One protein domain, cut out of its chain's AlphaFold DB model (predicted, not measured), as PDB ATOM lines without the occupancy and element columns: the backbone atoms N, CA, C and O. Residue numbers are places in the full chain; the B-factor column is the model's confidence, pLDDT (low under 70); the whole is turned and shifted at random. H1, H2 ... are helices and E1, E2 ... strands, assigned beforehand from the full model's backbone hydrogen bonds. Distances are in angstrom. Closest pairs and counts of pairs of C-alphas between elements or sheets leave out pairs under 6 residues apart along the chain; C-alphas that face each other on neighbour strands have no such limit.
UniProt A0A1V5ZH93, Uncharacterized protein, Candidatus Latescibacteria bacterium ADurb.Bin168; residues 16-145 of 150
ATOM      1  N   ASN A  16      31.072  27.133  45.415       97.00
ATOM      2  CA  ASN A  16      31.949  28.063  46.130       97.00
ATOM      3  C   ASN A  16      32.955  28.769  45.217       97.00
ATOM      4  O   ASN A  16      33.344  29.903  45.485       97.00
ATOM      5  N   ASP A  17      33.394  28.084  44.165       97.75
ATOM      6  CA  ASP A  17      34.567  28.465  43.383       97.75
ATOM      7  C   ASP A  17      34.216  28.777  41.921       97.75
ATOM      8  O   ASP A  17      35.055  29.299  41.193       97.75
ATOM      9  N   LEU A  18      32.983  28.501  41.484       98.44
ATOM     10  CA  LEU A  18      32.529  28.718  40.114       98.44
ATOM     11  C   LEU A  18      31.465  29.816  40.037       98.44
ATOM     12  O   LEU A  18      30.363  29.660  40.556       98.44
ATOM     13  N   ASP A  19      31.756  30.866  39.274       98.12
ATOM     14  CA  ASP A  19      30.729  31.787  38.795       98.12
ATOM     15  C   ASP A  19      30.310  31.401  37.376       98.12
ATOM     16  O   ASP A  19      31.152  31.075  36.535       98.12
ATOM     17  N   ALA A  20      29.011  31.489  37.095       97.50
ATOM     18  CA  ALA A  20      28.437  31.221  35.783       97.50
ATOM     19  C   ALA A  20      27.512  32.367  35.361       97.50
ATOM     20  O   ALA A  20      26.630  32.781  36.114       97.50
ATOM     21  N   ARG A  21      27.677  32.856  34.130       97.31
ATOM     22  CA  ARG A  21      26.811  33.870  33.525       97.31
ATOM     23  C   ARG A  21      26.318  33.395  32.170       97.31
ATOM     24  O   ARG A  21      27.116  33.135  31.277       97.31
ATOM     25  N   LYS A  22      24.998  33.335  32.002       95.44
ATOM     26  CA  LYS A  22      24.377  33.093  30.698       95.44
ATOM     27  C   LYS A  22      24.346  34.382  29.883       95.44
ATOM     28  O   LYS A  22      23.912  35.420  30.382       95.44
ATOM     29  N   ASN A  23      24.769  34.301  28.631       95.19
ATOM     30  CA  ASN A  23      24.755  35.401  27.680       95.19
ATOM     31  C   ASN A  23      23.481  35.369  26.817       95.19
ATOM     32  O   ASN A  23      22.780  34.356  26.738       95.19
ATOM     33  N   GLN A  24      23.180  36.488  26.151       93.19
ATOM     34  CA  GLN A  24      21.981  36.637  25.312       93.19
ATOM     35  C   GLN A  24      21.967  35.694  24.098       93.19
ATOM     36  O   GLN A  24      20.901  35.268  23.667       93.19
ATOM     37  N   ASP A  25      23.143  35.333  23.578       91.06
ATOM     38  CA  ASP A  25      23.314  34.394  22.460       91.06
ATOM     39  C   ASP A  25      23.211  32.914  22.883       91.06
ATOM     40  O   ASP A  25      23.430  32.012  22.077       91.06
ATOM     41  N   GLY A  26      22.896  32.648  24.155       91.25
ATOM     42  CA  GLY A  26      22.815  31.303  24.715       91.25
ATOM     43  C   GLY A  26      24.164  30.697  25.103       91.25
ATOM     44  O   GLY A  26      24.183  29.569  25.600       91.25
ATOM     45  N   SER A  27      25.276  31.416  24.919       95.00
ATOM     46  CA  SER A  27      26.570  31.026  25.483       95.00
ATOM     47  C   SER A  27      26.607  31.212  27.003       95.00
ATOM     48  O   SER A  27      25.751  31.878  27.594       95.00
ATOM     49  N   TYR A  28      27.605  30.611  27.640       97.06
ATOM     50  CA  TYR A  28      27.913  30.803  29.049       97.06
ATOM     51  C   TYR A  28      29.357  31.261  29.221       97.06
ATOM     52  O   TYR A  28      30.271  30.670  28.643       97.06
ATOM     53  N   ASP A  29      29.553  32.255  30.079       98.12
ATOM     54  CA  ASP A  29      30.858  32.610  30.621       98.12
ATOM     55  C   ASP A  29      30.996  32.023  32.024       98.12
ATOM     56  O   ASP A  29      30.145  32.237  32.889       98.12
ATOM     57  N   PHE A  30      32.087  31.302  32.247       98.38
ATOM     58  CA  PHE A  30      32.440  30.709  33.526       98.38
ATOM     59  C   PHE A  30      33.738  31.306  34.053       98.38
ATOM     60  O   PHE A  30      34.694  31.505  33.297       98.38
ATOM     61  N   VAL A  31      33.792  31.533  35.363       98.25
ATOM     62  CA  VAL A  31      35.017  31.884  36.086       98.25
ATOM     63  C   VAL A  31      35.200  30.881  37.209       98.25
ATOM     64  O   VAL A  31      34.475  30.910  38.199       98.25
ATOM     65  N   PHE A  32      36.169  29.985  37.043       97.88
ATOM     66  CA  PHE A  32      36.558  29.032  38.070       97.88
ATOM     67  C   PHE A  32      37.758  29.568  38.855       97.88
ATOM     68  O   PHE A  32      38.829  29.794  38.284       97.88
ATOM     69  N   ARG A  33      37.584  29.783  40.157       97.62
ATOM     70  CA  ARG A  33      38.623  30.243  41.080       97.62
ATOM     71  C   ARG A  33      39.438  29.052  41.565       97.62
ATOM     72  O   ARG A  33      38.899  28.045  42.008       97.62
ATOM     73  N   TYR A  34      40.754  29.173  41.484       95.69
ATOM     74  CA  TYR A  34      41.692  28.143  41.901       95.69
ATOM     75  C   TYR A  34      42.769  28.747  42.796       95.69
ATOM     76  O   TYR A  34      43.440  29.699  42.403       95.69
ATOM     77  N   GLU A  35      42.965  28.164  43.975       95.50
ATOM     78  CA  GLU A  35      44.104  28.493  44.831       95.50
ATOM     79  C   GLU A  35      45.303  27.635  44.411       95.50
ATOM     80  O   GLU A  35      45.353  26.424  44.652       95.50
ATOM     81  N   GLY A  36      46.248  28.266  43.716       93.38
ATOM     82  CA  GLY A  36      47.507  27.663  43.309       93.38
ATOM     83  C   GLY A  36      48.572  27.750  44.396       93.38
ATOM     84  O   GLY A  36      48.426  28.447  45.391       93.38
ATOM     85  N   SER A  37      49.681  27.044  44.193       94.75
ATOM     86  CA  SER A  37      50.829  27.065  45.102       94.75
ATOM     87  C   SER A  37      52.144  27.085  44.331       94.75
ATOM     88  O   SER A  37      52.309  26.363  43.341       94.75
ATOM     89  N   SER A  38      53.111  27.875  44.785       92.81
ATOM     90  CA  SER A  38      54.437  27.942  44.170       92.81
ATOM     91  C   SER A  38      55.194  26.612  44.287       92.81
ATOM     92  O   SER A  38      55.177  25.959  45.322       92.81
ATOM     93  N   CYS A  39      55.918  26.202  43.239       88.62
ATOM     94  CA  CYS A  39      56.799  25.022  43.315       88.62
ATOM     95  C   CYS A  39      58.119  25.298  44.059       88.62
ATOM     96  O   CYS A  39      58.832  24.358  44.396       88.62
ATOM     97  N   ARG A  40      58.451  26.571  44.317       78.25
ATOM     98  CA  ARG A  40      59.613  26.981  45.126       78.25
ATOM     99  C   ARG A  40      59.146  27.655  46.414       78.25
ATOM    100  O   ARG A  40      57.986  28.050  46.515       78.25
ATOM    101  N   ASN A  41      60.052  27.808  47.378       68.38
ATOM    102  CA  ASN A  41      59.828  28.550  48.628       68.38
ATOM    103  C   ASN A  41      58.677  28.015  49.501       68.38
ATOM    104  O   ASN A  41      57.929  28.793  50.084       68.38
ATOM    105  N   GLY A  42      58.527  26.690  49.590       78.06
ATOM    106  CA  GLY A  42      57.612  26.069  50.555       78.06
ATOM    107  C   GLY A  42      56.120  26.151  50.215       78.06
ATOM    108  O   GLY A  42      55.305  25.972  51.112       78.06
ATOM    109  N   GLY A  43      55.742  26.391  48.953       87.00
ATOM    110  CA  GLY A  43      54.338  26.280  48.533       87.00
ATOM    111  C   GLY A  43      53.481  27.510  48.821       87.00
ATOM    112  O   GLY A  43      52.321  27.362  49.194       87.00
ATOM    113  N   LYS A  44      54.021  28.722  48.648       92.31
ATOM    114  CA  LYS A  44      53.262  29.965  48.833       92.31
ATOM    115  C   LYS A  44      52.027  29.978  47.924       92.31
ATOM    116  O   LYS A  44      52.159  29.805  46.708       92.31
ATOM    117  N   GLY A  45      50.860  30.185  48.531       93.94
ATOM    118  CA  GLY A  45      49.580  30.279  47.832       93.94
ATOM    119  C   GLY A  45      49.531  31.458  46.861       93.94
ATOM    120  O   GLY A  45      50.188  32.481  47.086       93.94
ATOM    121  N   PHE A  46      48.787  31.302  45.773       94.62
ATOM    122  CA  PHE A  46      48.401  32.399  44.897       94.62
ATOM    123  C   PHE A  46      47.037  32.130  44.253       94.62
ATOM    124  O   PHE A  46      46.777  31.009  43.806       94.62
ATOM    125  N   PRO A  47      46.196  33.161  44.095       95.50
ATOM    126  CA  PRO A  47      44.943  33.020  43.377       95.50
ATOM    127  C   PRO A  47      45.183  32.887  41.870       95.50
ATOM    128  O   PRO A  47      46.054  33.538  41.285       95.50
ATOM    129  N   ALA A  48      44.357  32.081  41.220       94.69
ATOM    130  CA  ALA A  48      44.236  32.003  39.777       94.69
ATOM    131  C   ALA A  48      42.762  31.878  39.377       94.69
ATOM    132  O   ALA A  48      41.941  31.309  40.093       94.69
ATOM    133  N   GLU A  49      42.431  32.389  38.202       95.56
ATOM    134  CA  GLU A  49      41.115  32.271  37.592       95.56
ATOM    135  C   GLU A  49      41.246  31.538  36.263       95.56
ATOM    136  O   GLU A  49      42.027  31.940  35.396       95.56
ATOM    137  N   ILE A  50      40.456  30.485  36.085       95.69
ATOM    138  CA  ILE A  50      40.305  29.773  34.821       95.69
ATOM    139  C   ILE A  50      38.978  30.224  34.228       95.69
ATOM    140  O   ILE A  50      37.900  29.862  34.701       95.69
ATOM    141  N   ARG A  51      39.068  31.077  33.212       96.56
ATOM    142  CA  ARG A  51      37.924  31.668  32.528       96.56
ATOM    143  C   ARG A  51      37.610  30.838  31.295       96.56
ATOM    144  O   ARG A  51      38.505  30.596  30.487       96.56
ATOM    145  N   VAL A  52      36.363  30.404  31.154       97.12
ATOM    146  CA  VAL A  52      35.921  29.541  30.052       97.12
ATOM    147  C   VAL A  52      34.656  30.121  29.440       97.12
ATOM    148  O   VAL A  52      33.686  30.369  30.149       97.12
ATOM    149  N   CYS A  53      34.650  30.298  28.123       97.06
ATOM    150  CA  CYS A  53      33.451  30.655  27.372       97.06
ATOM    151  C   CYS A  53      32.961  29.425  26.605       97.06
ATOM    152  O   CYS A  53      33.680  28.885  25.757       97.06
ATOM    153  N   LEU A  54      31.739  28.983  26.897       97.06
ATOM    154  CA  LEU A  54      31.087  27.865  26.224       97.06
ATOM    155  C   LEU A  54      29.971  28.373  25.317       97.06
ATOM    156  O   LEU A  54      29.034  29.014  25.781       97.06
ATOM    157  N   SER A  55      30.028  28.040  24.030       95.44
ATOM    158  CA  SER A  55      28.921  28.271  23.100       95.44
ATOM    159  C   SER A  55      28.137  26.979  22.862       95.44
ATOM    160  O   SER A  55      28.738  25.898  22.890       95.44
ATOM    161  N   PRO A  56      26.826  27.053  22.579       91.81
ATOM    162  CA  PRO A  56      26.078  25.890  22.117       91.81
ATOM    163  C   PRO A  56      26.755  25.273  20.885       91.81
ATOM    164  O   PRO A  56      27.173  25.993  19.978       91.81
ATOM    165  N   ALA A  57      26.897  23.949  20.870       84.94
ATOM    166  CA  ALA A  57      27.347  23.195  19.700       84.94
ATOM    167  C   ALA A  57      26.179  22.417  19.082       84.94
ATOM    168  O   ALA A  57      25.916  22.574  17.899       84.94
ATOM    169  N   ASP A  58      25.459  21.655  19.915       79.88
ATOM    170  CA  ASP A  58      24.270  20.858  19.580       79.88
ATOM    171  C   ASP A  58      23.288  20.883  20.774       79.88
ATOM    172  O   ASP A  58      23.645  21.356  21.854       79.88
ATOM    173  N   VAL A  59      22.087  20.293  20.644       68.81
ATOM    174  CA  VAL A  59      21.006  20.279  21.670       68.81
ATOM    175  C   VAL A  59      21.467  19.851  23.079       68.81
ATOM    176  O   VAL A  59      20.824  20.188  24.071       68.81
ATOM    177  N   ARG A  60      22.578  19.111  23.199       70.81
ATOM    178  CA  ARG A  60      23.145  18.663  24.485       70.81
ATOM    179  C   ARG A  60      24.655  18.840  24.599       70.81
ATOM    180  O   ARG A  60      25.271  18.190  25.442       70.81
ATOM    181  N   ASN A  61      25.267  19.657  23.745       83.12
ATOM    182  CA  ASN A  61      26.712  19.808  23.790       83.12
ATOM    183  C   ASN A  61      27.185  21.246  23.628       83.12
ATOM    184  O   ASN A  61      26.513  22.095  23.046       83.12
ATOM    185  N   TRP A  62      28.377  21.477  24.157       94.94
ATOM    186  CA  TRP A  62      29.013  22.769  24.309       94.94
ATOM    187  C   TRP A  62      30.361  22.749  23.607       94.94
ATOM    188  O   TRP A  62      31.086  21.757  23.671       94.94
ATOM    189  N   ARG A  63      30.715  23.855  22.958       96.38
ATOM    190  CA  ARG A  63      32.043  24.078  22.386       96.38
ATOM    191  C   ARG A  63      32.790  25.097  23.228       96.38
ATOM    192  O   ARG A  63      32.223  26.120  23.605       96.38
ATOM    193  N   ILE A  64      34.068  24.836  23.485       96.25
ATOM    194  CA  ILE A  64      34.958  25.758  24.191       96.25
ATOM    195  C   ILE A  64      35.357  26.865  23.212       96.25
ATOM    196  O   ILE A  64      36.279  26.705  22.412       96.25
ATOM    197  N   LYS A  65      34.631  27.984  23.229       95.12
ATOM    198  CA  LYS A  65      34.876  29.135  22.345       95.12
ATOM    199  C   LYS A  65      36.160  29.856  22.735       95.12
ATOM    200  O   LYS A  65      36.970  30.219  21.875       95.12
ATOM    201  N   ASP A  66      36.335  30.044  24.036       93.94
ATOM    202  CA  ASP A  66      37.517  30.675  24.591       93.94
ATOM    203  C   ASP A  66      37.884  30.087  25.950       93.94
ATOM    204  O   ASP A  66      37.036  29.549  26.668       93.94
ATOM    205  N   LEU A  67      39.164  30.195  26.278       94.19
ATOM    206  CA  LEU A  67      39.731  29.765  27.542       94.19
ATOM    207  C   LEU A  67      40.869  30.716  27.889       94.19
ATOM    208  O   LEU A  67      41.659  31.075  27.026       94.19
ATOM    209  N   THR A  68      40.977  31.154  29.134       93.19
ATOM    210  CA  THR A  68      42.107  31.978  29.580       93.19
ATOM    211  C   THR A  68      42.399  31.708  31.045       93.19
ATOM    212  O   THR A  68      41.483  31.496  31.836       93.19
ATOM    213  N   ILE A  69      43.677  31.751  31.415       93.12
ATOM    214  CA  ILE A  69      44.110  31.663  32.808       93.12
ATOM    215  C   ILE A  69      44.651  33.023  33.230       93.12
ATOM    216  O   ILE A  69      45.520  33.591  32.566       93.12
ATOM    217  N   VAL A  70      44.137  33.544  34.339       92.12
ATOM    218  CA  VAL A  70      44.498  34.856  34.878       92.12
ATOM    219  C   VAL A  70      45.017  34.685  36.298       92.12
ATOM    220  O   VAL A  70      44.367  34.069  37.129       92.12
ATOM    221  N   VAL A  71      46.174  35.274  36.591       92.62
ATOM    222  CA  VAL A  71      46.640  35.473  37.971       92.62
ATOM    223  C   VAL A  71      46.419  36.948  38.298       92.62
ATOM    224  O   VAL A  71      47.088  37.802  37.690       92.62
ATOM    225  N   PRO A  72      45.472  37.290  39.190       91.94
ATOM    226  CA  PRO A  72      45.206  38.679  39.522       91.94
ATOM    227  C   PRO A  72      46.444  39.329  40.170       91.94
ATOM    228  O   PRO A  72      47.358  38.636  40.619       91.94
ATOM    229  N   PRO A  73      46.542  40.669  40.174       89.25
ATOM    230  CA  PRO A  73      47.673  41.357  40.797       89.25
ATOM    231  C   PRO A  73      47.795  41.074  42.300       89.25
ATOM    232  O   PRO A  73      48.901  40.933  42.809       89.25
ATOM    233  N   VAL A  74      46.662  40.965  42.996       89.31
ATOM    234  CA  VAL A  74      46.618  40.622  44.423       89.31
ATOM    235  C   VAL A  74      47.014  39.156  44.603       89.31
ATOM    236  O   VAL A  74      46.424  38.286  43.968       89.31
ATOM    237  N   GLY A  75      48.002  38.880  45.458       83.69
ATOM    238  CA  GLY A  75      48.498  37.521  45.713       83.69
ATOM    239  C   GLY A  75      49.448  36.981  44.637       83.69
ATOM    240  O   GLY A  75      49.840  35.812  44.677       83.69
ATOM    241  N   ARG A  76      49.851  37.819  43.671       89.62
ATOM    242  CA  ARG A  76      50.763  37.446  42.581       89.62
ATOM    243  C   ARG A  76      52.147  37.027  43.076       89.62
ATOM    244  O   ARG A  76      52.844  36.303  42.372       89.62
ATOM    245  N   GLU A  77      52.544  37.404  44.284       91.44
ATOM    246  CA  GLU A  77      53.855  37.069  44.837       91.44
ATOM    247  C   GLU A  77      54.071  35.549  44.939       91.44
ATOM    248  O   GLU A  77      55.203  35.077  44.840       91.44
ATOM    249  N   GLY A  78      53.005  34.758  45.125       92.81
ATOM    250  CA  GLY A  78      53.100  33.297  45.056       92.81
ATOM    251  C   GLY A  78      53.370  32.799  43.631       92.81
ATOM    252  O   GLY A  78      54.200  31.912  43.433       92.81
ATOM    253  N   TRP A  79      52.769  33.420  42.610       92.50
ATOM    254  CA  TRP A  79      53.101  33.131  41.212       92.50
ATOM    255  C   TRP A  79      54.557  33.479  40.887       92.50
ATOM    256  O   TRP A  79      55.249  32.697  40.237       92.50
ATOM    257  N   GLU A  80      55.055  34.613  41.372       93.19
ATOM    258  CA  GLU A  80      56.442  35.048  41.147       93.19
ATOM    259  C   GLU A  80      57.466  34.092  41.781       93.19
ATOM    260  O   GLU A  80      58.588  33.937  41.295       93.19
ATOM    261  N   ALA A  81      57.056  33.349  42.812       93.06
ATOM    262  CA  ALA A  81      57.850  32.276  43.399       93.06
ATOM    263  C   ALA A  81      57.830  30.963  42.583       93.06
ATOM    264  O   ALA A  81      58.557  30.022  42.908       93.06
ATOM    265  N   THR A  82      57.054  30.843  41.503       93.06
ATOM    266  CA  THR A  82      57.025  29.622  40.675       93.06
ATOM    267  C   THR A  82      58.297  29.442  39.845       93.06
ATOM    268  O   THR A  82      59.030  30.384  39.562       93.06
ATOM    269  N   CYS A  83      58.577  28.203  39.454       91.81
ATOM    270  CA  CYS A  83      59.779  27.789  38.736       91.81
ATOM    271  C   CYS A  83      59.823  28.443  37.352       91.81
ATOM    272  O   CYS A  83      60.839  29.028  36.989       91.81
ATOM    273  N   ILE A  84      58.685  28.451  36.646       91.62
ATOM    274  CA  ILE A  84      58.559  29.106  35.341       91.62
ATOM    275  C   ILE A  84      58.815  30.615  35.431       91.62
ATOM    276  O   ILE A  84      59.455  31.180  34.551       91.62
ATOM    277  N   PHE A  85      58.398  31.278  36.516       93.19
ATOM    278  CA  PHE A  85      58.738  32.684  36.722       93.19
ATOM    279  C   PHE A  85      60.244  32.876  36.935       93.19
ATOM    280  O   PHE A  85      60.818  33.845  36.460       93.19
ATOM    281  N   GLY A  86      60.921  31.946  37.607       90.62
ATOM    282  CA  GLY A  86      62.381  31.983  37.726       90.62
ATOM    283  C   GLY A  86      63.116  31.820  36.403       90.62
ATOM    284  O   GLY A  86      64.181  32.398  36.237       90.62
ATOM    285  N   GLU A  87      62.550  31.035  35.490       92.06
ATOM    286  CA  GLU A  87      63.146  30.730  34.189       92.06
ATOM    287  C   GLU A  87      62.953  31.869  33.183       92.06
ATOM    288  O   GLU A  87      63.901  32.267  32.513       92.06
ATOM    289  N   ILE A  88      61.731  32.408  33.081       91.88
ATOM    290  CA  ILE A  88      61.362  33.377  32.031       91.88
ATOM    291  C   ILE A  88      60.739  34.675  32.569       91.88
ATOM    292  O   ILE A  88      60.238  35.502  31.811       91.88
ATOM    293  N   GLY A  89      60.755  34.887  33.884       91.81
ATOM    294  CA  GLY A  89      60.330  36.136  34.515       91.81
ATOM    295  C   GLY A  89      58.874  36.501  34.232       91.81
ATOM    296  O   GLY A  89      57.971  35.659  34.223       91.81
ATOM    297  N   LYS A  90      58.646  37.794  33.971       88.19
ATOM    298  CA  LYS A  90      57.318  38.372  33.700       88.19
ATOM    299  C   LYS A  90      56.632  37.769  32.468       88.19
ATOM    300  O   LYS A  90      55.404  37.787  32.394       88.19
ATOM    301  N   ASP A  91      57.395  37.170  31.552       88.69
ATOM    302  CA  ASP A  91      56.851  36.505  30.366       88.69
ATOM    303  C   ASP A  91      56.111  35.202  30.699       88.69
ATOM    304  O   ASP A  91      55.328  34.715  29.884       88.69
ATOM    305  N   SER A  92      56.286  34.665  31.909       89.44
ATOM    306  CA  SER A  92      55.600  33.459  32.382       89.44
ATOM    307  C   SER A  92      54.073  33.561  32.328       89.44
ATOM    308  O   SER A  92      53.421  32.615  31.888       89.44
ATOM    309  N   LEU A  93      53.493  34.711  32.691       85.06
ATOM    310  CA  LEU A  93      52.043  34.929  32.615       85.06
ATOM    311  C   LEU A  93      51.552  34.961  31.170       85.06
ATOM    312  O   LEU A  93      50.522  34.368  30.856       85.06
ATOM    313  N   ARG A  94      52.311  35.612  30.279       83.44
ATOM    314  CA  ARG A  94      52.004  35.621  28.845       83.44
ATOM    315  C   ARG A  94      52.061  34.200  28.291       83.44
ATOM    316  O   ARG A  94      51.127  33.788  27.617       83.44
ATOM    317  N   ARG A  95      53.108  33.435  28.619       82.75
ATOM    318  CA  ARG A  95      53.276  32.042  28.177       82.75
ATOM    319  C   ARG A  95      52.136  31.143  28.657       82.75
ATOM    320  O   ARG A  95      51.616  30.347  27.880       82.75
ATOM    321  N   MET A  96      51.718  31.296  29.909       81.56
ATOM    322  CA  MET A  96      50.555  30.595  30.453       81.56
ATOM    323  C   MET A  96      49.269  30.988  29.712       81.56
ATOM    324  O   MET A  96      48.517  30.109  29.314       81.56
ATOM    325  N   GLY A  97      49.054  32.280  29.448       71.50
ATOM    326  CA  GLY A  97      47.900  32.768  28.686       71.50
ATOM    327  C   GLY A  97      47.888  32.337  27.214       71.50
ATOM    328  O   GLY A  97      46.820  32.199  26.629       71.50
ATOM    329  N   THR A  98      49.052  32.080  26.607       71.81
ATOM    330  CA  THR A  98      49.137  31.513  25.247       71.81
ATOM    331  C   THR A  98      48.846  30.015  25.207       71.81
ATOM    332  O   THR A  98      48.497  29.489  24.152       71.81
ATOM    333  N   TRP A  99      48.977  29.317  26.338       73.62
ATOM    334  CA  TRP A  99      48.642  27.903  26.438       73.62
ATOM    335  C   TRP A  99      47.158  27.749  26.771       73.62
ATOM    336  O   TRP A  99      46.763  27.686  27.931       73.62
ATOM    337  N   VAL A 100      46.332  27.657  25.731       70.88
ATOM    338  CA  VAL A 100      44.876  27.489  25.837       70.88
ATOM    339  C   VAL A 100      44.470  26.101  25.350       70.88
ATOM    340  O   VAL A 100      44.089  25.945  24.185       70.88
ATOM    341  N   PRO A 101      44.600  25.059  26.194       82.25
ATOM    342  CA  PRO A 101      44.279  23.716  25.752       82.25
ATOM    343  C   PRO A 101      42.771  23.624  25.479       82.25
ATOM    344  O   PRO A 101      41.969  24.342  26.077       82.25
ATOM    345  N   PHE A 102      42.392  22.744  24.555       91.19
ATOM    346  CA  PHE A 102      40.996  22.421  24.229       91.19
ATOM    347  C   PHE A 102      40.160  23.539  23.588       91.19
ATOM    348  O   PHE A 102      38.989  23.315  23.280       91.19
ATOM    349  N   ARG A 103      40.730  24.722  23.320       92.31
ATOM    350  CA  ARG A 103      40.018  25.771  22.580       92.31
ATOM    351  C   ARG A 103      39.542  25.235  21.228       92.31
ATOM    352  O   ARG A 103      40.292  24.601  20.491       92.31
ATOM    353  N   GLY A 104      38.281  25.497  20.914       92.88
ATOM    354  CA  GLY A 104      37.606  25.017  19.716       92.88
ATOM    355  C   GLY A 104      37.074  23.587  19.815       92.88
ATOM    356  O   GLY A 104      36.260  23.225  18.971       92.88
ATOM    357  N   GLN A 105      37.452  22.793  20.821       94.31
ATOM    358  CA  GLN A 105      36.946  21.426  21.005       94.31
ATOM    359  C   GLN A 105      35.554  21.421  21.641       94.31
ATOM    360  O   GLN A 105      35.124  22.405  22.262       94.31
ATOM    361  N   ARG A 106      34.833  20.307  21.488       95.12
ATOM    362  CA  ARG A 106      33.616  20.061  22.268       95.12
ATOM    363  C   ARG A 106      34.004  19.730  23.712       95.12
ATOM    364  O   ARG A 106      35.085  19.206  23.979       95.12
ATOM    365  N   LEU A 107      33.131  20.061  24.656       94.88
ATOM    366  CA  LEU A 107      33.392  19.853  26.081       94.88
ATOM    367  C   LEU A 107      33.594  18.365  26.409       94.88
ATOM    368  O   LEU A 107      34.485  18.029  27.177       94.88
ATOM    369  N   ASP A 108      32.805  17.473  25.811       93.00
ATOM    370  CA  ASP A 108      32.956  16.020  25.971       93.00
ATOM    371  C   ASP A 108      34.281  15.494  25.406       93.00
ATOM    372  O   ASP A 108      34.929  14.671  26.047       93.00
ATOM    373  N   GLU A 109      34.719  15.999  24.252       93.44
ATOM    374  CA  GLU A 109      36.023  15.665  23.663       93.44
ATOM    375  C   GLU A 109      37.176  16.098  24.574       93.44
ATOM    376  O   GLU A 109      38.096  15.318  24.829       93.44
ATOM    377  N   ALA A 110      37.101  17.320  25.112       93.81
ATOM    378  CA  ALA A 110      38.098  17.845  26.036       93.81
ATOM    379  C   ALA A 110      38.202  16.983  27.304       93.81
ATOM    380  O   ALA A 110      39.302  16.610  27.704       93.81
ATOM    381  N   LEU A 111      37.064  16.611  27.899       93.25
ATOM    382  CA  LEU A 111      37.004  15.771  29.104       93.25
ATOM    383  C   LEU A 111      37.427  14.316  28.849       93.25
ATOM    384  O   LEU A 111      37.985  13.658  29.728       93.25
ATOM    385  N   ALA A 112      37.199  13.804  27.639       92.19
ATOM    386  CA  ALA A 112      37.644  12.473  27.241       92.19
ATOM    387  C   ALA A 112      39.144  12.421  26.896       92.19
ATOM    388  O   ALA A 112      39.730  11.333  26.938       92.19
ATOM    389  N   SER A 113      39.759  13.571  26.595       89.75
ATOM    390  CA  SER A 113      41.132  13.699  26.099       89.75
ATOM    391  C   SER A 113      42.144  12.875  26.900       89.75
ATOM    392  O   SER A 113      42.134  12.843  28.135       89.75
ATOM    393  N   ASP A 114      43.031  12.188  26.183       88.12
ATOM    394  CA  ASP A 114      44.186  11.509  26.761       88.12
ATOM    395  C   ASP A 114      45.392  12.449  26.719       88.12
ATOM    396  O   ASP A 114      46.164  12.482  25.762       88.12
ATOM    397  N   THR A 115      45.484  13.318  27.725       89.25
ATOM    398  CA  THR A 115      46.550  14.313  27.827       89.25
ATOM    399  C   THR A 115      47.382  14.091  29.078       89.25
ATOM    400  O   THR A 115      46.876  13.655  30.110       89.25
ATOM    401  N   THR A 116      48.667  14.431  29.011       91.50
ATOM    402  CA  THR A 116      49.560  14.350  30.166       91.50
ATOM    403  C   THR A 116      49.096  15.305  31.258       91.50
ATOM    404  O   THR A 116      48.866  16.490  31.002       91.50
ATOM    405  N   LEU A 117      49.023  14.797  32.487       92.25
ATOM    406  CA  LEU A 117      48.592  15.546  33.664       92.25
ATOM    407  C   LEU A 117      49.717  15.657  34.688       92.25
ATOM    408  O   LEU A 117      50.542  14.758  34.837       92.25
ATOM    409  N   ASN A 118      49.729  16.767  35.419       92.50
ATOM    410  CA  ASN A 118      50.530  16.927  36.623       92.50
ATOM    411  C   ASN A 118      49.687  17.599  37.714       92.50
ATOM    412  O   ASN A 118      49.108  18.666  37.506       92.50
ATOM    413  N   HIS A 119      49.626  16.968  38.885       91.12
ATOM    414  CA  HIS A 119      48.764  17.387  39.988       91.12
ATOM    415  C   HIS A 119      49.342  18.528  40.840       91.12
ATOM    416  O   HIS A 119      48.616  19.081  41.666       91.12
ATOM    417  N   GLY A 120      50.600  18.936  40.623       90.75
ATOM    418  CA  GLY A 120      51.230  20.048  41.340       90.75
ATOM    419  C   GLY A 120      50.395  21.332  41.283       90.75
ATOM    420  O   GLY A 120      49.722  21.599  40.290       90.75
ATOM    421  N   GLY A 121      50.406  22.131  42.352       90.62
ATOM    422  CA  GLY A 121      49.526  23.303  42.502       90.62
ATOM    423  C   GLY A 121      49.872  24.520  41.634       90.62
ATOM    424  O   GLY A 121      49.222  25.551  41.750       90.62
ATOM    425  N   CYS A 122      50.888  24.435  40.775       92.06
ATOM    426  CA  CYS A 122      51.320  25.538  39.913       92.06
ATOM    427  C   CYS A 122      50.806  25.386  38.469       92.06
ATOM    428  O   CYS A 122      50.106  24.429  38.157       92.06
ATOM    429  N   PHE A 123      51.199  26.304  37.579       92.56
ATOM    430  CA  PHE A 123      50.931  26.245  36.131       92.56
ATOM    431  C   PHE A 123      52.238  26.243  35.313       92.56
ATOM    432  O   PHE A 123      52.317  26.824  34.235       92.56
ATOM    433  N   CYS A 124      53.306  25.634  35.846       91.69
ATOM    434  CA  CYS A 124      54.650  25.771  35.268       91.69
ATOM    435  C   CYS A 124      54.840  25.049  33.928       91.69
ATOM    436  O   CYS A 124      55.736  25.412  33.173       91.69
ATOM    437  N   THR A 125      54.045  24.016  33.636       91.19
ATOM    438  CA  THR A 125      54.173  23.240  32.393       91.19
ATOM    439  C   THR A 125      52.807  22.935  31.772       91.19
ATOM    440  O   THR A 125      51.807  22.951  32.495       91.19
ATOM    441  N   PRO A 126      52.765  22.573  30.473       91.50
ATOM    442  CA  PRO A 126      51.639  21.910  29.805       91.50
ATOM    443  C   PRO A 126      50.770  21.027  30.703       91.50
ATOM    444  O   PRO A 126      49.571  21.235  30.832       91.50
ATOM    445  N   ALA A 127      51.396  20.047  31.360       92.31
ATOM    446  CA  ALA A 127      50.691  19.014  32.104       92.31
ATOM    447  C   ALA A 127      50.018  19.566  33.369       92.31
ATOM    448  O   ALA A 127      48.946  19.103  33.759       92.31
ATOM    449  N   HIS A 128      50.624  20.586  33.987       93.38
ATOM    450  CA  HIS A 128      50.009  21.302  35.102       93.38
ATOM    451  C   HIS A 128      48.778  22.083  34.633       93.38
ATOM    452  O   HIS A 128      47.710  21.972  35.234       93.38
ATOM    453  N   VAL A 129      48.920  22.835  33.535       93.31
ATOM    454  CA  VAL A 129      47.832  23.618  32.933       93.31
ATOM    455  C   VAL A 129      46.663  22.707  32.560       93.31
ATOM    456  O   VAL A 129      45.541  22.962  32.990       93.31
ATOM    457  N   ASN A 130      46.929  21.610  31.849       93.38
ATOM    458  CA  ASN A 130      45.917  20.634  31.445       93.38
ATOM    459  C   ASN A 130      45.128  20.103  32.643       93.38
ATOM    460  O   ASN A 130      43.903  20.093  32.611       93.38
ATOM    461  N   HIS A 131      45.813  19.724  33.726       93.75
ATOM    462  CA  HIS A 131      45.147  19.234  34.928       93.75
ATOM    463  C   HIS A 131      44.204  20.279  35.543       93.75
ATOM    464  O   HIS A 131      43.070  19.948  35.887       93.75
ATOM    465  N   LYS A 132      44.643  21.537  35.705       94.62
ATOM    466  CA  LYS A 132      43.788  22.579  36.305       94.62
ATOM    467  C   LYS A 132      42.620  22.948  35.398       94.62
ATOM    468  O   LYS A 132      41.510  23.136  35.884       94.62
ATOM    469  N   VAL A 133      42.860  22.998  34.090       95.06
ATOM    470  CA  VAL A 133      41.804  23.235  33.107       95.06
ATOM    471  C   VAL A 133      40.776  22.109  33.129       95.06
ATOM    472  O   VAL A 133      39.591  22.400  33.219       95.06
ATOM    473  N   LEU A 134      41.190  20.841  33.119       95.31
ATOM    474  CA  LEU A 134      40.250  19.718  33.186       95.31
ATOM    475  C   LEU A 134      39.443  19.724  34.486       95.31
ATOM    476  O   LEU A 134      38.248  19.466  34.448       95.31
ATOM    477  N   LEU A 135      40.047  20.100  35.617       95.69
ATOM    478  CA  LEU A 135      39.321  20.255  36.880       95.69
ATOM    479  C   LEU A 135      38.225  21.331  36.786       95.69
ATOM    480  O   LEU A 135      37.096  21.104  37.228       95.69
ATOM    481  N   ALA A 136      38.529  22.473  36.163       96.75
ATOM    482  CA  ALA A 136      37.536  23.510  35.894       96.75
ATOM    483  C   ALA A 136      36.438  23.012  34.937       96.75
ATOM    484  O   ALA A 136      35.258  23.219  35.206       96.75
ATOM    485  N   LEU A 137      36.799  22.314  33.854       96.62
ATOM    486  CA  LEU A 137      35.846  21.795  32.868       96.62
ATOM    487  C   LEU A 137      34.926  20.705  33.442       96.62
ATOM    488  O   LEU A 137      33.733  20.726  33.148       96.62
ATOM    489  N   GLU A 138      35.430  19.801  34.286       96.38
ATOM    490  CA  GLU A 138      34.618  18.798  35.000       96.38
ATOM    491  C   GLU A 138      33.630  19.489  35.957       96.38
ATOM    492  O   GLU A 138      32.449  19.144  36.013       96.38
ATOM    493  N   THR A 139      34.082  20.534  36.662       97.50
ATOM    494  CA  THR A 139      33.224  21.332  37.558       97.50
ATOM    495  C   THR A 139      32.134  22.073  36.778       97.50
ATOM    496  O   THR A 139      30.964  22.050  37.162       97.50
ATOM    497  N   ILE A 140      32.490  22.682  35.644       97.00
ATOM    498  CA  ILE A 140      31.542  23.334  34.732       97.00
ATOM    499  C   ILE A 140      30.542  22.318  34.178       97.00
ATOM    500  O   ILE A 140      29.345  22.600  34.136       97.00
ATOM    501  N   ARG A 141      30.998  21.124  33.779       95.38
ATOM    502  CA  ARG A 141      30.116  20.061  33.289       95.38
ATOM    503  C   ARG A 141      29.107  19.653  34.354       95.38
ATOM    504  O   ARG A 141      27.912  19.611  34.068       95.38
ATOM    505  N   TRP A 142      29.567  19.438  35.582       95.31
ATOM    506  CA  TRP A 142      28.682  19.160  36.706       95.31
ATOM    507  C   TRP A 142      27.654  20.282  36.904       95.31
ATOM    508  O   TRP A 142      26.461  20.004  37.037       95.31
ATOM    509  N   TRP A 143      28.078  21.550  36.863       96.31
ATOM    510  CA  TRP A 143      27.172  22.694  36.998       96.31
ATOM    511  C   TRP A 143      26.127  22.738  35.875       96.31
ATOM    512  O   TRP A 143      24.942  22.932  36.137       96.31
ATOM    513  N   LEU A 144      26.524  22.491  34.625       94.19
ATOM    514  CA  LEU A 144      25.609  22.444  33.482       94.19
ATOM    515  C   LEU A 144      24.549  21.347  33.632       94.19
ATOM    516  O   LEU A 144      23.371  21.581  33.362       94.19
ATOM    517  N   ASP A 145      24.957  20.165  34.086       92.06
ATOM    518  CA  ASP A 145      24.063  19.014  34.207       92.06
ATOM    519  C   ASP A 145      23.067  19.161  35.375       92.06
ATOM    520  O   ASP A 145      21.953  18.636  35.290       92.06
TER     521      ASP A 145
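This is residues 16 to 145 of the 150 residues of an uncharacterized protein of Candidatus Latescibacteria bacterium ADurb.Bin168 (UniProt A0A1V5ZH93). Look first for one long, twisted sheet of four strands, E1 to E4, with the long helix H5 packed on one face. The short helices H1, H2 and H3 gather near the end of the sheet where E3 begins and E4 ends, H1 on the face opposite to H5, while H4 sits beside E4 and against H5. The printed part has 130 residues, with the four strands coming first along the chain and the five named helices after them; the sheet's order is E1 E2 E3 E4, antiparallel throughout, and the class is mixed, helices and strands. The whole is compact, with a radius of gyration of the C-alphas of 14.8 A, yet elongated, spanning 48 by 30 by 23 A.

Find C-alpha 18 at (32.529, 28.718, 40.114), where E1, residues 18 to 22, begins. E2 is residues 28 to 37, 28.2 A long. E3, residues 45 to 58, starts at (49.580, 30.279, 47.832) and is 39.1 A long. E4, residues 61 to 70, is 25.8 A long and bends by 56 degrees at residue 65. Then come H1, residues 76 to 80, H2, 83 to 88, H3, 91 to 98, and H4, 107 to 112. H5, residues 126 to 145, runs 28.1 A to C-alpha 145 at (24.063, 19.014, 34.207).

The strands form a meander, each the antiparallel neighbour of the one before, in three hairpins. Look for N 19 and O 31, 2.9 A, between E1 and E2; N 32 and O 50, 2.9 A, between E2 and E3; and N 51 and O 68, 2.8 A, between E3 and E4. H5 is on the sheet; its closest C-alphas to E2 are those of Ala 136 and Phe 32, 6.0 A apart. H1 lies over E3 on the opposite face, at a height over the sheet of 6.9 A, only just given by a local plane of 6 C-alphas. H4 stands at the sheet's level, with C-alphas Leu 107 and Trp 62 of E4 the closest, 5.6 A. H4 touches H5 residues 134 to 141 alone, closest C-alphas Leu 111 and Leu 134, 6.5 A, at a steep tilt of 56 degrees, opposite ways. H3 only grazes the sheet, with residues 93 to 98. H2 is not on the sheet; it only just touches H3, with 3 pairs of C-alphas within 8 A, and only at the corner, closest C-alphas Phe 85 and Ser 92, 5.4 A. In H1, H2, H3, H4 and H5 every O i to N i+4 pair is within hydrogen-bond range.

The C-alphas farthest apart, those of Asn 41 and Val 59, are 48.0 A apart. The printed part has no cut. The long link is H4 to H5, residues 113 to 125. The mean pLDDT of the printed part is 91.5; residues 41 and 59 are under 70.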